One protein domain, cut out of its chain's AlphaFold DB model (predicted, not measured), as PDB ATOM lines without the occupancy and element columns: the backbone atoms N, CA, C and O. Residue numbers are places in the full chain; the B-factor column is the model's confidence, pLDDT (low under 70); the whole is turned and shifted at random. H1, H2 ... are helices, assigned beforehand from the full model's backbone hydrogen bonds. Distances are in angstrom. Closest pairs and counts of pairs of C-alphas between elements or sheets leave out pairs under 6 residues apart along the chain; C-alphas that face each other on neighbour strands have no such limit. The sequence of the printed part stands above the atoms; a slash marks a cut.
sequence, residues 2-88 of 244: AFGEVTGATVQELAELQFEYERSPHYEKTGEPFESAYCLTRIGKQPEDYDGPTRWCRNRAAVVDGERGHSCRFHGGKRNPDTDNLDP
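Overview. This is residues 2 to 88 of the 244 residues of an uncharacterized protein of Haloplanus salinus (UniProt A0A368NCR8). This domain has little regular structure: an elongated run of loops with three short helices, H2 near one end and a loop round Asp 49 at the other. The printed part has 87 residues with three named helices, in the order H1, H2, H3, and no named strand; its class is all helix, with 22 residues in named elements. It is compact, radius of gyration of the C-alphas 13.3 A, spanning 42 by 26 by 24 A.

Along the chain. Find C-alpha 11 at (37.013, -9.214, -37.746); from there H1 runs 16.4 A to residue 22. H2 follows at residues 25 to 30, 8.5 A, and H3 at residues 34 to 37, 5.0 A, ending at (24.407, -2.745, -45.424).

Arrangement. H1, with residues 18 to 22 alone, only just touches H3, with 3 pairs of C-alphas within 8 A; the closest, Gln 18 and Phe 34, are 5.8 A apart. H1 and H2 are close but not clearly touching, closest C-alphas Tyr 21 and Tyr 27 at 6.5 A, and about perpendicular at 77 degrees. H2 and H3 are only just apart, at 8.4 A. In H1 and H2 every O i to N i+4 pair is within hydrogen-bond range; H3 is too short for one.

Size, cuts and confidence. The farthest C-alphas, Lys 29 and Asp 49, are 41.9 A apart. The printed part has no cut, and both links are tight. Residues 38 to 88 hold no named element; pLDDT is under 70 at residues 63 to 88, among others.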
ATOM      1  N   ALA A   2      42.419  -8.935 -58.293       36.53
ATOM      2  CA  ALA A   2      43.744  -9.287 -58.795       36.53
ATOM      3  C   ALA A   2      44.213 -10.597 -58.146       36.53
ATOM      4  O   ALA A   2      43.977 -10.834 -56.964       36.53
ATOM      5  N   PHE A   3      44.803 -11.476 -58.948       42.12
ATOM      6  CA  PHE A   3      45.361 -12.741 -58.487       42.12
ATOM      7  C   PHE A   3      46.583 -12.443 -57.603       42.12
ATOM      8  O   PHE A   3      47.518 -11.812 -58.084       42.12
ATOM      9  N   GLY A   4      46.557 -12.864 -56.333       57.28
ATOM     10  CA  GLY A   4      47.691 -12.737 -55.404       57.28
ATOM     11  C   GLY A   4      47.593 -11.638 -54.339       57.28
ATOM     12  O   GLY A   4      48.518 -11.499 -53.555       57.28
ATOM     13  N   GLU A   5      46.496 -10.877 -54.259       73.06
ATOM     14  CA  GLU A   5      46.296  -9.916 -53.162       73.06
ATOM     15  C   GLU A   5      45.431 -10.507 -52.040       73.06
ATOM     16  O   GLU A   5      44.462 -11.226 -52.300       73.06
ATOM     17  N   VAL A   6      45.751 -10.159 -50.790       77.81
ATOM     18  CA  VAL A   6      44.901 -10.449 -49.627       77.81
ATOM     19  C   VAL A   6      43.585  -9.687 -49.779       77.81
ATOM     20  O   VAL A   6      43.571  -8.483 -50.038       77.81
ATOM     21  N   THR A   7      42.456 -10.384 -49.637       78.69
ATOM     22  CA  THR A   7      41.127  -9.793 -49.863       78.69
ATOM     23  C   THR A   7      40.215  -9.922 -48.656       78.69
ATOM     24  O   THR A   7      40.332 -10.838 -47.846       78.69
ATOM     25  N   GLY A   8      39.265  -8.994 -48.548       81.19
ATOM     26  CA  GLY A   8      38.374  -8.905 -47.396       81.19
ATOM     27  C   GLY A   8      38.987  -8.130 -46.235       81.19
ATOM     28  O   GLY A   8      40.035  -7.504 -46.379       81.19
ATOM     29  N   ALA A   9      38.297  -8.161 -45.111       79.06
ATOM     30  CA  ALA A   9      38.646  -7.542 -43.844       79.06
ATOM     31  C   ALA A   9      38.746  -8.636 -42.776       79.06
ATOM     32  O   ALA A   9      38.006  -9.614 -42.864       79.06
ATOM     33  N   THR A  10      39.638  -8.501 -41.804       81.12
ATOM     34  CA  THR A  10      39.585  -9.281 -40.562       81.12
ATOM     35  C   THR A  10      38.353  -8.890 -39.749       81.12
ATOM     36  O   THR A  10      37.606  -7.981 -40.120       81.12
ATOM     37  N   VAL A  11      38.127  -9.565 -38.624       72.69
ATOM     38  CA  VAL A  11      37.013  -9.214 -37.746       72.69
ATOM     39  C   VAL A  11      37.191  -7.816 -37.167       72.69
ATOM     40  O   VAL A  11      36.243  -7.039 -37.125       72.69
ATOM     41  N   GLN A  12      38.423  -7.478 -36.788       64.81
ATOM     42  CA  GLN A  12      38.777  -6.169 -36.250       64.81
ATOM     43  C   GLN A  12      38.514  -5.070 -37.285       64.81
ATOM     44  O   GLN A  12      37.822  -4.098 -36.999       64.81
ATOM     45  N   GLU A  13      38.950  -5.281 -38.527       69.75
ATOM     46  CA  GLU A  13      38.691  -4.344 -39.625       69.75
ATOM     47  C   GLU A  13      37.189  -4.227 -39.965       69.75
ATOM     48  O   GLU A  13      36.746  -3.188 -40.457       69.75
ATOM     49  N   LEU A  14      36.383  -5.273 -39.736       76.75
ATOM     50  CA  LEU A  14      34.925  -5.197 -39.884       76.75
ATOM     51  C   LEU A  14      34.252  -4.437 -38.740       76.75
ATOM     52  O   LEU A  14      33.309  -3.697 -39.008       76.75
ATOM     53  N   ALA A  15      34.731  -4.584 -37.506       69.88
ATOM     54  CA  ALA A  15      34.223  -3.841 -36.357       69.88
ATOM     55  C   ALA A  15      34.518  -2.336 -36.485       69.88
ATOM     56  O   ALA A  15      33.648  -1.501 -36.237       69.88
ATOM     57  N   GLU A  16      35.710  -1.977 -36.965       68.06
ATOM     58  CA  GLU A  16      36.042  -0.591 -37.316       68.06
ATOM     59  C   GLU A  16      35.102  -0.051 -38.403       68.06
ATOM     60  O   GLU A  16      34.540   1.038 -38.276       68.06
ATOM     61  N   LEU A  17      34.861  -0.843 -39.454       75.06
ATOM     62  CA  LEU A  17      33.956  -0.467 -40.539       75.06
ATOM     63  C   LEU A  17      32.502  -0.315 -40.066       75.06
ATOM     64  O   LEU A  17      31.783   0.551 -40.573       75.06
ATOM     65  N   GLN A  18      32.065  -1.142 -39.116       82.06
ATOM     66  CA  GLN A  18      30.754  -1.040 -38.479       82.06
ATOM     67  C   GLN A  18      30.603   0.284 -37.755       82.06
ATOM     68  O   GLN A  18      29.663   1.034 -38.012       82.06
ATOM     69  N   PHE A  19      31.587   0.611 -36.932       74.31
ATOM     70  CA  PHE A  19      31.607   1.849 -36.181       74.31
ATOM     71  C   PHE A  19      31.613   3.096 -37.079       74.31
ATOM     72  O   PHE A  19      30.854   4.043 -36.855       74.31
ATOM     73  N   GLU A  20      32.436   3.102 -38.132       69.44
ATOM     74  CA  GLU A  20      32.449   4.183 -39.124       69.44
ATOM     75  C   GLU A  20      31.103   4.309 -39.847       69.44
ATOM     76  O   GLU A  20      30.614   5.412 -40.108       69.44
ATOM     77  N   TYR A  21      30.484   3.175 -40.167       81.06
ATOM     78  CA  TYR A  21      29.202   3.138 -40.847       81.06
ATOM     79  C   TYR A  21      28.063   3.679 -39.978       81.06
ATOM     80  O   TYR A  21      27.277   4.489 -40.472       81.06
ATOM     81  N   GLU A  22      28.000   3.296 -38.705       83.19
ATOM     82  CA  GLU A  22      26.995   3.765 -37.741       83.19
ATOM     83  C   GLU A  22      27.095   5.275 -37.466       83.19
ATOM     84  O   GLU A  22      26.136   5.905 -37.031       83.19
ATOM     85  N   ARG A  23      28.236   5.892 -37.785       80.44
ATOM     86  CA  ARG A  23      28.453   7.349 -37.723       80.44
ATOM     87  C   ARG A  23      28.350   8.042 -39.077       80.44
ATOM     88  O   ARG A  23      28.622   9.235 -39.195       80.44
ATOM     89  N   SER A  24      27.995   7.300 -40.122       79.94
ATOM     90  CA  SER A  24      27.875   7.856 -41.462       79.94
ATOM     91  C   SER A  24      26.530   8.570 -41.649       79.94
ATOM     92  O   SER A  24      25.502   8.088 -41.163       79.94
ATOM     93  N   PRO A  25      26.471   9.634 -42.474       82.88
ATOM     94  CA  PRO A  25      25.208  10.290 -42.824       82.88
ATOM     95  C   PRO A  25      24.176   9.343 -43.454       82.88
ATOM     96  O   PRO A  25      22.975   9.606 -43.431       82.88
ATOM     97  N   HIS A  26      24.632   8.237 -44.059       76.56
ATOM     98  CA  HIS A  26      23.743   7.210 -44.602       76.56
ATOM     99  C   HIS A  26      23.007   6.472 -43.487       76.56
ATOM    100  O   HIS A  26      21.790   6.322 -43.579       76.56
ATOM    101  N   TYR A  27      23.715   6.048 -42.439       83.19
ATOM    102  CA  TYR A  27      23.098   5.402 -41.283       83.19
ATOM    103  C   TYR A  27      22.162   6.363 -40.550       83.19
ATOM    104  O   TYR A  27      21.005   6.022 -40.334       83.19
ATOM    105  N   GLU A  28      22.592   7.603 -40.302       81.38
ATOM    106  CA  GLU A  28      21.738   8.632 -39.685       81.38
ATOM    107  C   GLU A  28      20.432   8.861 -40.462       81.38
ATOM    108  O   GLU A  28      19.372   9.078 -39.878       81.38
ATOM    109  N   LYS A  29      20.493   8.795 -41.798       82.56
ATOM    110  CA  LYS A  29      19.337   9.020 -42.671       82.56
ATOM    111  C   LYS A  29      18.423   7.802 -42.812       82.56
ATOM    112  O   LYS A  29      17.227   7.976 -43.046       82.56
ATOM    113  N   THR A  30      18.975   6.592 -42.780       79.44
ATOM    114  CA  THR A  30      18.248   5.368 -43.163       79.44
ATOM    115  C   THR A  30      17.982   4.421 -41.999       79.44
ATOM    116  O   THR A  30      17.082   3.594 -42.110       79.44
ATOM    117  N   GLY A  31      18.738   4.530 -40.904       82.50
ATOM    118  CA  GLY A  31      18.715   3.590 -39.781       82.50
ATOM    119  C   GLY A  31      19.085   2.159 -40.175       82.50
ATOM    120  O   GLY A  31      18.771   1.222 -39.450       82.50
ATOM    121  N   GLU A  32      19.679   1.969 -41.354       80.31
ATOM    122  CA  GLU A  32      19.934   0.648 -41.906       80.31
ATOM    123  C   GLU A  32      21.056  -0.057 -41.129       80.31
ATOM    124  O   GLU A  32      22.170   0.460 -41.142       80.31
ATOM    125  N   PRO A  33      20.832  -1.242 -40.530       79.75
ATOM    126  CA  PRO A  33      21.858  -1.953 -39.765       79.75
ATOM    127  C   PRO A  33      23.101  -2.301 -40.592       79.75
ATOM    128  O   PRO A  33      23.007  -2.576 -41.793       79.75
ATOM    129  N   PHE A  34      24.272  -2.325 -39.952       81.19
ATOM    130  CA  PHE A  34      25.552  -2.606 -40.610       81.19
ATOM    131  C   PHE A  34      25.550  -3.949 -41.348       81.19
ATOM    132  O   PHE A  34      25.954  -4.039 -42.511       81.19
ATOM    133  N   GLU A  35      24.990  -4.967 -40.707       77.75
ATOM    134  CA  GLU A  35      24.877  -6.343 -41.182       77.75
ATOM    135  C   GLU A  35      23.950  -6.455 -42.400       77.75
ATOM    136  O   GLU A  35      24.074  -7.377 -43.200       77.75
ATOM    137  N   SER A  36      23.038  -5.494 -42.571       77.81
ATOM    138  CA  SER A  36      22.188  -5.378 -43.765       77.81
ATOM    139  C   SER A  36      22.868  -4.575 -44.875       77.81
ATOM    140  O   SER A  36      22.625  -4.785 -46.062       77.81
ATOM    141  N   ALA A  37      23.754  -3.653 -44.500       79.81
ATOM    142  CA  ALA A  37      24.407  -2.745 -45.424       79.81
ATOM    143  C   ALA A  37      25.659  -3.349 -46.089       79.81
ATOM    144  O   ALA A  37      26.090  -2.863 -47.147       79.81
ATOM    145  N   TYR A  38      26.240  -4.400 -45.501       82.94
ATOM    146  CA  TYR A  38      27.471  -5.058 -45.942       82.94
ATOM    147  C   TYR A  38      27.311  -6.569 -46.139       82.94
ATOM    148  O   TYR A  38      26.389  -7.202 -45.654       82.94
ATOM    149  N   CYS A  39      28.211  -7.144 -46.936       77.62
ATOM    150  CA  CYS A  39      28.131  -8.527 -47.392       77.62
ATOM    151  C   CYS A  39      28.564  -9.551 -46.343       77.62
ATOM    152  O   CYS A  39      28.017 -10.647 -46.325       77.62
ATOM    153  N   LEU A  40      29.630  -9.249 -45.595       80.44
ATOM    154  CA  LEU A  40      30.196 -10.036 -44.490       80.44
ATOM    155  C   LEU A  40      30.494 -11.521 -44.783       80.44
ATOM    156  O   LEU A  40      30.867 -12.280 -43.900       80.44
ATOM    157  N   THR A  41      30.393 -11.960 -46.038       77.81
ATOM    158  CA  THR A  41      30.639 -13.351 -46.422       77.81
ATOM    159  C   THR A  41      32.110 -13.691 -46.230       77.81
ATOM    160  O   THR A  41      32.977 -12.970 -46.732       77.81
ATOM    161  N   ARG A  42      32.391 -14.809 -45.555       79.62
ATOM    162  CA  ARG A  42      33.748 -15.337 -45.389       79.62
ATOM    163  C   ARG A  42      34.436 -15.517 -46.745       79.62
ATOM    164  O   ARG A  42      33.883 -16.118 -47.667       79.62
ATOM    165  N   ILE A  43      35.661 -15.019 -46.855       77.06
ATOM    166  CA  ILE A  43      36.506 -15.192 -48.031       77.06
ATOM    167  C   ILE A  43      37.166 -16.567 -47.950       77.06
ATOM    168  O   ILE A  43      38.030 -16.811 -47.114       77.06
ATOM    169  N   GLY A  44      36.738 -17.474 -48.828       63.91
ATOM    170  CA  GLY A  44      37.187 -18.870 -48.808       63.91
ATOM    171  C   GLY A  44      38.590 -19.120 -49.371       63.91
ATOM    172  O   GLY A  44      39.128 -20.198 -49.151       63.91
ATOM    173  N   LYS A  45      39.183 -18.169 -50.108       73.19
ATOM    174  CA  LYS A  45      40.537 -18.309 -50.664       73.19
ATOM    175  C   LYS A  45      41.329 -17.017 -50.495       73.19
ATOM    176  O   LYS A  45      40.906 -15.974 -50.987       73.19
ATOM    177  N   GLN A  46      42.475 -17.128 -49.838       83.31
ATOM    178  CA  GLN A  46      43.503 -16.092 -49.746       83.31
ATOM    179  C   GLN A  46      44.709 -16.478 -50.621       83.31
ATOM    180  O   GLN A  46      44.721 -17.592 -51.166       83.31
ATOM    181  N   PRO A  47      45.680 -15.571 -50.827       82.62
ATOM    182  CA  PRO A  47      46.980 -15.930 -51.387       82.62
ATOM    183  C   PRO A  47      47.602 -17.131 -50.660       82.62
ATOM    184  O   PRO A  47      47.328 -17.357 -49.484       82.62
ATOM    185  N   GLU A  48      48.393 -17.935 -51.371       80.25
ATOM    186  CA  GLU A  48      48.962 -19.180 -50.824       80.25
ATOM    187  C   GLU A  48      49.948 -18.930 -49.672       80.25
ATOM    188  O   GLU A  48      50.145 -19.804 -48.836       80.25
ATOM    189  N   ASP A  49      50.532 -17.736 -49.628       84.00
ATOM    190  CA  ASP A  49      51.453 -17.234 -48.611       84.00
ATOM    191  C   ASP A  49      50.756 -16.479 -47.468       84.00
ATOM    192  O   ASP A  49      51.424 -15.991 -46.560       84.00
ATOM    193  N   TYR A  50      49.424 -16.376 -47.486       80.69
ATOM    194  CA  TYR A  50      48.677 -15.724 -46.417       80.69
ATOM    195  C   TYR A  50      48.434 -16.686 -45.248       80.69
ATOM    196  O   TYR A  50      47.585 -17.575 -45.342       80.69
ATOM    197  N   ASP A  51      49.139 -16.468 -44.136       82.50
ATOM    198  CA  ASP A  51      48.935 -17.186 -42.866       82.50
ATOM    199  C   ASP A  51      48.015 -16.449 -41.876       82.50
ATOM    200  O   ASP A  51      47.740 -16.946 -40.784       82.50
ATOM    201  N   GLY A  52      47.543 -15.261 -42.261       78.81
ATOM    202  CA  GLY A  52      46.809 -14.378 -41.372       78.81
ATOM    203  C   GLY A  52      45.394 -14.869 -41.040       78.81
ATOM    204  O   GLY A  52      44.915 -15.887 -41.553       78.81
ATOM    205  N   PRO A  53      44.674 -14.118 -40.189       80.88
ATOM    206  CA  PRO A  53      43.360 -14.518 -39.704       80.88
ATOM    207  C   PRO A  53      42.345 -14.684 -40.838       80.88
ATOM    208  O   PRO A  53      42.487 -14.139 -41.936       80.88
ATOM    209  N   THR A  54      41.258 -15.408 -40.552       81.25
ATOM    210  CA  THR A  54      40.125 -15.494 -41.484       81.25
ATOM    211  C   THR A  54      39.697 -14.083 -41.901       81.25
ATOM    212  O   THR A  54      39.795 -13.135 -41.126       81.25
ATOM    213  N   ARG A  55      39.268 -13.927 -43.157       82.31
ATOM    214  CA  ARG A  55      38.818 -12.638 -43.688       82.31
ATOM    215  C   ARG A  55      37.412 -12.739 -44.247       82.31
ATOM    216  O   ARG A  55      36.997 -13.788 -44.743       82.31
ATOM    217  N   TRP A  56      36.710 -11.619 -44.242       84.12
ATOM    218  CA  TRP A  56      35.311 -11.480 -44.624       84.12
ATOM    219  C   TRP A  56      35.114 -10.348 -45.622       84.12
ATOM    220  O   TRP A  56      35.920  -9.431 -45.770       84.12
ATOM    221  N   CYS A  57      34.024 -10.413 -46.371       80.31
ATOM    222  CA  CYS A  57      33.750  -9.444 -47.409       80.31
ATOM    223  C   CYS A  57      33.280  -8.103 -46.833       80.31
ATOM    224  O   CYS A  57      32.176  -7.993 -46.313       80.31
ATOM    225  N   ARG A  58      34.063  -7.049 -47.067       83.94
ATOM    226  CA  ARG A  58      33.715  -5.656 -46.736       83.94
ATOM    227  C   ARG A  58      32.919  -4.908 -47.815       83.94
ATOM    228  O   ARG A  58      32.769  -3.693 -47.752       83.94
ATOM    229  N   ASN A  59      32.452  -5.593 -48.860       81.19
ATOM    230  CA  ASN A  59      31.654  -4.942 -49.902       81.19
ATOM    231  C   ASN A  59      30.242  -4.648 -49.396       81.19
ATOM    232  O   ASN A  59      29.683  -5.429 -48.628       81.19
ATOM    233  N   ARG A  60      29.630  -3.582 -49.920       81.25
ATOM    234  CA  ARG A  60      28.207  -3.304 -49.707       81.25
ATOM    235  C   ARG A  60      27.343  -4.469 -50.190       81.25
ATOM    236  O   ARG A  60      27.606  -5.054 -51.248       81.25
ATOM    237  N   ALA A  61      26.305  -4.766 -49.423       79.25
ATOM    238  CA  ALA A  61      25.294  -5.737 -49.802       79.25
ATOM    239  C   ALA A  61      24.533  -5.234 -51.050       79.25
ATOM    240  O   ALA A  61      24.351  -4.022 -51.229       79.25
ATOM    241  N   ALA A  62      24.197  -6.143 -51.971       75.12
ATOM    242  CA  ALA A  62      23.538  -5.790 -53.229       75.12
ATOM    243  C   ALA A  62      22.088  -5.361 -52.980       75.12
ATOM    244  O   ALA A  62      21.460  -5.857 -52.060       75.12
ATOM    245  N   VAL A  63      21.527  -4.490 -53.818       68.00
ATOM    246  CA  VAL A  63      20.087  -4.192 -53.791       68.00
ATOM    247  C   VAL A  63      19.400  -5.085 -54.820       68.00
ATOM    248  O   VAL A  63      19.780  -5.066 -55.992       68.00
ATOM    249  N   VAL A  64      18.422  -5.879 -54.390       61.75
ATOM    250  CA  VAL A  64      17.619  -6.768 -55.235       61.75
ATOM    251  C   VAL A  64      16.158  -6.380 -55.048       61.75
ATOM    252  O   VAL A  64      15.663  -6.354 -53.930       61.75
ATOM    253  N   ASP A  65      15.484  -6.018 -56.139       61.47
ATOM    254  CA  ASP A  65      14.059  -5.647 -56.145       61.47
ATOM    255  C   ASP A  65      13.675  -4.503 -55.182       61.47
ATOM    256  O   ASP A  65      12.551  -4.417 -54.701       61.47
ATOM    257  N   GLY A  66      14.608  -3.573 -54.941       63.41
ATOM    258  CA  GLY A  66      14.402  -2.417 -54.058       63.41
ATOM    259  C   GLY A  66      14.694  -2.692 -52.582       63.41
ATOM    260  O   GLY A  66      14.741  -1.747 -51.798       63.41
ATOM    261  N   GLU A  67      14.972  -3.944 -52.222       59.12
ATOM    262  CA  GLU A  67      15.391  -4.357 -50.885       59.12
ATOM    263  C   GLU A  67      16.889  -4.673 -50.872       59.12
ATOM    264  O   GLU A  67      17.469  -5.125 -51.865       59.12
ATOM    265  N   ARG A  68      17.565  -4.407 -49.751       64.50
ATOM    266  CA  ARG A  68      18.962  -4.818 -49.596       64.50
ATOM    267  C   ARG A  68      19.027  -6.330 -49.454       64.50
ATOM    268  O   ARG A  68      18.600  -6.908 -48.463       64.50
ATOM    269  N   GLY A  69      19.577  -6.959 -50.481       60.12
ATOM    270  CA  GLY A  69      20.013  -8.335 -50.448       60.12
ATOM    271  C   GLY A  69      21.195  -8.495 -49.501       60.12
ATOM    272  O   GLY A  69      21.980  -7.587 -49.266       60.12
ATOM    273  N   HIS A  70      21.325  -9.703 -48.995       63.72
ATOM    274  CA  HIS A  70      22.173 -10.069 -47.872       63.72
ATOM    275  C   HIS A  70      23.664 -10.298 -48.196       63.72
ATOM    276  O   HIS A  70      24.497 -10.467 -47.311       63.72
ATOM    277  N   SER A  71      24.026 -10.295 -49.476       64.12
ATOM    278  CA  SER A  71      25.411 -10.433 -49.917       64.12
ATOM    279  C   SER A  71      25.696  -9.502 -51.093       64.12
ATOM    280  O   SER A  71      24.794  -9.006 -51.773       64.12
ATOM    281  N   CYS A  72      26.966  -9.185 -51.337       69.25
ATOM    282  CA  CYS A  72      27.337  -8.365 -52.487       69.25
ATOM    283  C   CYS A  72      27.150  -9.153 -53.791       69.25
ATOM    284  O   CYS A  72      27.095 -10.386 -53.808       69.25
ATOM    285  N   ARG A  73      27.158  -8.447 -54.925       67.50
ATOM    286  CA  ARG A  73      27.057  -9.060 -56.264       67.50
ATOM    287  C   ARG A  73      28.087 -10.168 -56.538       67.50
ATOM    288  O   ARG A  73      27.865 -10.994 -57.412       67.50
ATOM    289  N   PHE A  74      29.202 -10.179 -55.805       67.44
ATOM    290  CA  PHE A  74      30.293 -11.145 -55.961       67.44
ATOM    291  C   PHE A  74      30.163 -12.378 -55.061       67.44
ATOM    292  O   PHE A  74      30.680 -13.431 -55.409       67.44
ATOM    293  N   HIS A  75      29.430 -12.273 -53.950       64.25
ATOM    294  CA  HIS A  75      29.142 -13.387 -53.038       64.25
ATOM    295  C   HIS A  75      27.686 -13.846 -53.164       64.25
ATOM    296  O   HIS A  75      27.053 -14.292 -52.209       64.25
ATOM    297  N   GLY A  76      27.171 -13.734 -54.393       57.25
ATOM    298  CA  GLY A  76      25.885 -14.263 -54.812       57.25
ATOM    299  C   GLY A  76      24.719 -13.634 -54.073       57.25
ATOM    300  O   GLY A  76      24.058 -14.385 -53.369       57.25
ATOM    301  N   GLY A  77      24.511 -12.314 -54.268       46.84
ATOM    302  CA  GLY A  77      23.560 -11.343 -53.666       46.84
ATOM    303  C   GLY A  77      22.120 -11.757 -53.319       46.84
ATOM    304  O   GLY A  77      21.199 -10.967 -53.471       46.84
ATOM    305  N   LYS A  78      21.928 -12.996 -52.883       44.62
ATOM    306  CA  LYS A  78      20.705 -13.746 -52.595       44.62
ATOM    307  C   LYS A  78      20.894 -14.680 -51.376       44.62
ATOM    308  O   LYS A  78      20.058 -15.550 -51.165       44.62
ATOM    309  N   ARG A  79      21.994 -14.576 -50.610       44.53
ATOM    310  CA  ARG A  79      22.272 -15.415 -49.419       44.53
ATOM    311  C   ARG A  79      22.502 -14.557 -48.173       44.53
ATOM    312  O   ARG A  79      23.252 -13.595 -48.277       44.53
ATOM    313  N   ASN A  80      21.893 -14.952 -47.047       42.44
ATOM    314  CA  ASN A  80      22.032 -14.348 -45.706       42.44
ATOM    315  C   ASN A  80      23.509 -14.264 -45.270       42.44
ATOM    316  O   ASN A  80      24.203 -15.275 -45.429       42.44
ATOM    317  N   PRO A  81      24.002 -13.119 -44.743       43.06
ATOM    318  CA  PRO A  81      25.294 -13.091 -44.080       43.06
ATOM    319  C   PRO A  81      25.188 -13.869 -42.767       43.06
ATOM    320  O   PRO A  81      24.133 -13.913 -42.136       43.06
ATOM    321  N   ASP A  82      26.290 -14.493 -42.379       48.38
ATOM    322  CA  ASP A  82      26.394 -15.244 -41.138       48.38
ATOM    323  C   ASP A  82      27.005 -14.331 -40.067       48.38
ATOM    324  O   ASP A  82      28.208 -14.052 -40.089       48.38
ATOM    325  N   THR A  83      26.142 -13.790 -39.206       46.06
ATOM    326  CA  THR A  83      26.466 -12.802 -38.165       46.06
ATOM    327  C   THR A  83      27.332 -13.365 -37.045       46.06
ATOM    328  O   THR A  83      27.980 -12.589 -36.352       46.06
ATOM    329  N   ASP A  84      27.425 -14.690 -36.926       49.69
ATOM    330  CA  ASP A  84      28.247 -15.374 -35.920       49.69
ATOM    331  C   ASP A  84      29.758 -15.180 -36.161       49.69
ATOM    332  O   ASP A  84      30.593 -15.606 -35.372       49.69
ATOM    333  N   ASN A  85      30.128 -14.530 -37.269       41.06
ATOM    334  CA  ASN A  85      31.510 -14.251 -37.641       41.06
ATOM    335  C   ASN A  85      32.033 -12.873 -37.192       41.06
ATOM    336  O   ASN A  85      33.213 -12.583 -37.401       41.06
ATOM    337  N   LEU A  86      31.175 -12.000 -36.657       45.34
ATOM    338  CA  LEU A  86      31.606 -10.737 -36.058       45.34
ATOM    339  C   LEU A  86      31.995 -11.003 -34.601       45.34
ATOM    340  O   LEU A  86      31.196 -11.535 -33.842       45.34
ATOM    341  N   ASP A  87      33.215 -10.631 -34.227       46.09
ATOM    342  CA  ASP A  87      33.743 -10.679 -32.864       46.09
ATOM    343  C   ASP A  87      33.136  -9.480 -32.135       46.09
ATOM    344  O   ASP A  87      33.536  -8.338 -32.406       46.09
ATOM    345  N   PRO A  88      32.170  -9.706 -31.230       47.97
ATOM    346  CA  PRO A  88      31.499  -8.631 -30.512       47.97
ATOM    347  C   PRO A  88      32.461  -7.844 -29.609       47.97
ATOM    348  O   PRO A  88      32.096  -6.788 -29.101       47.97
TER     349      PRO A  88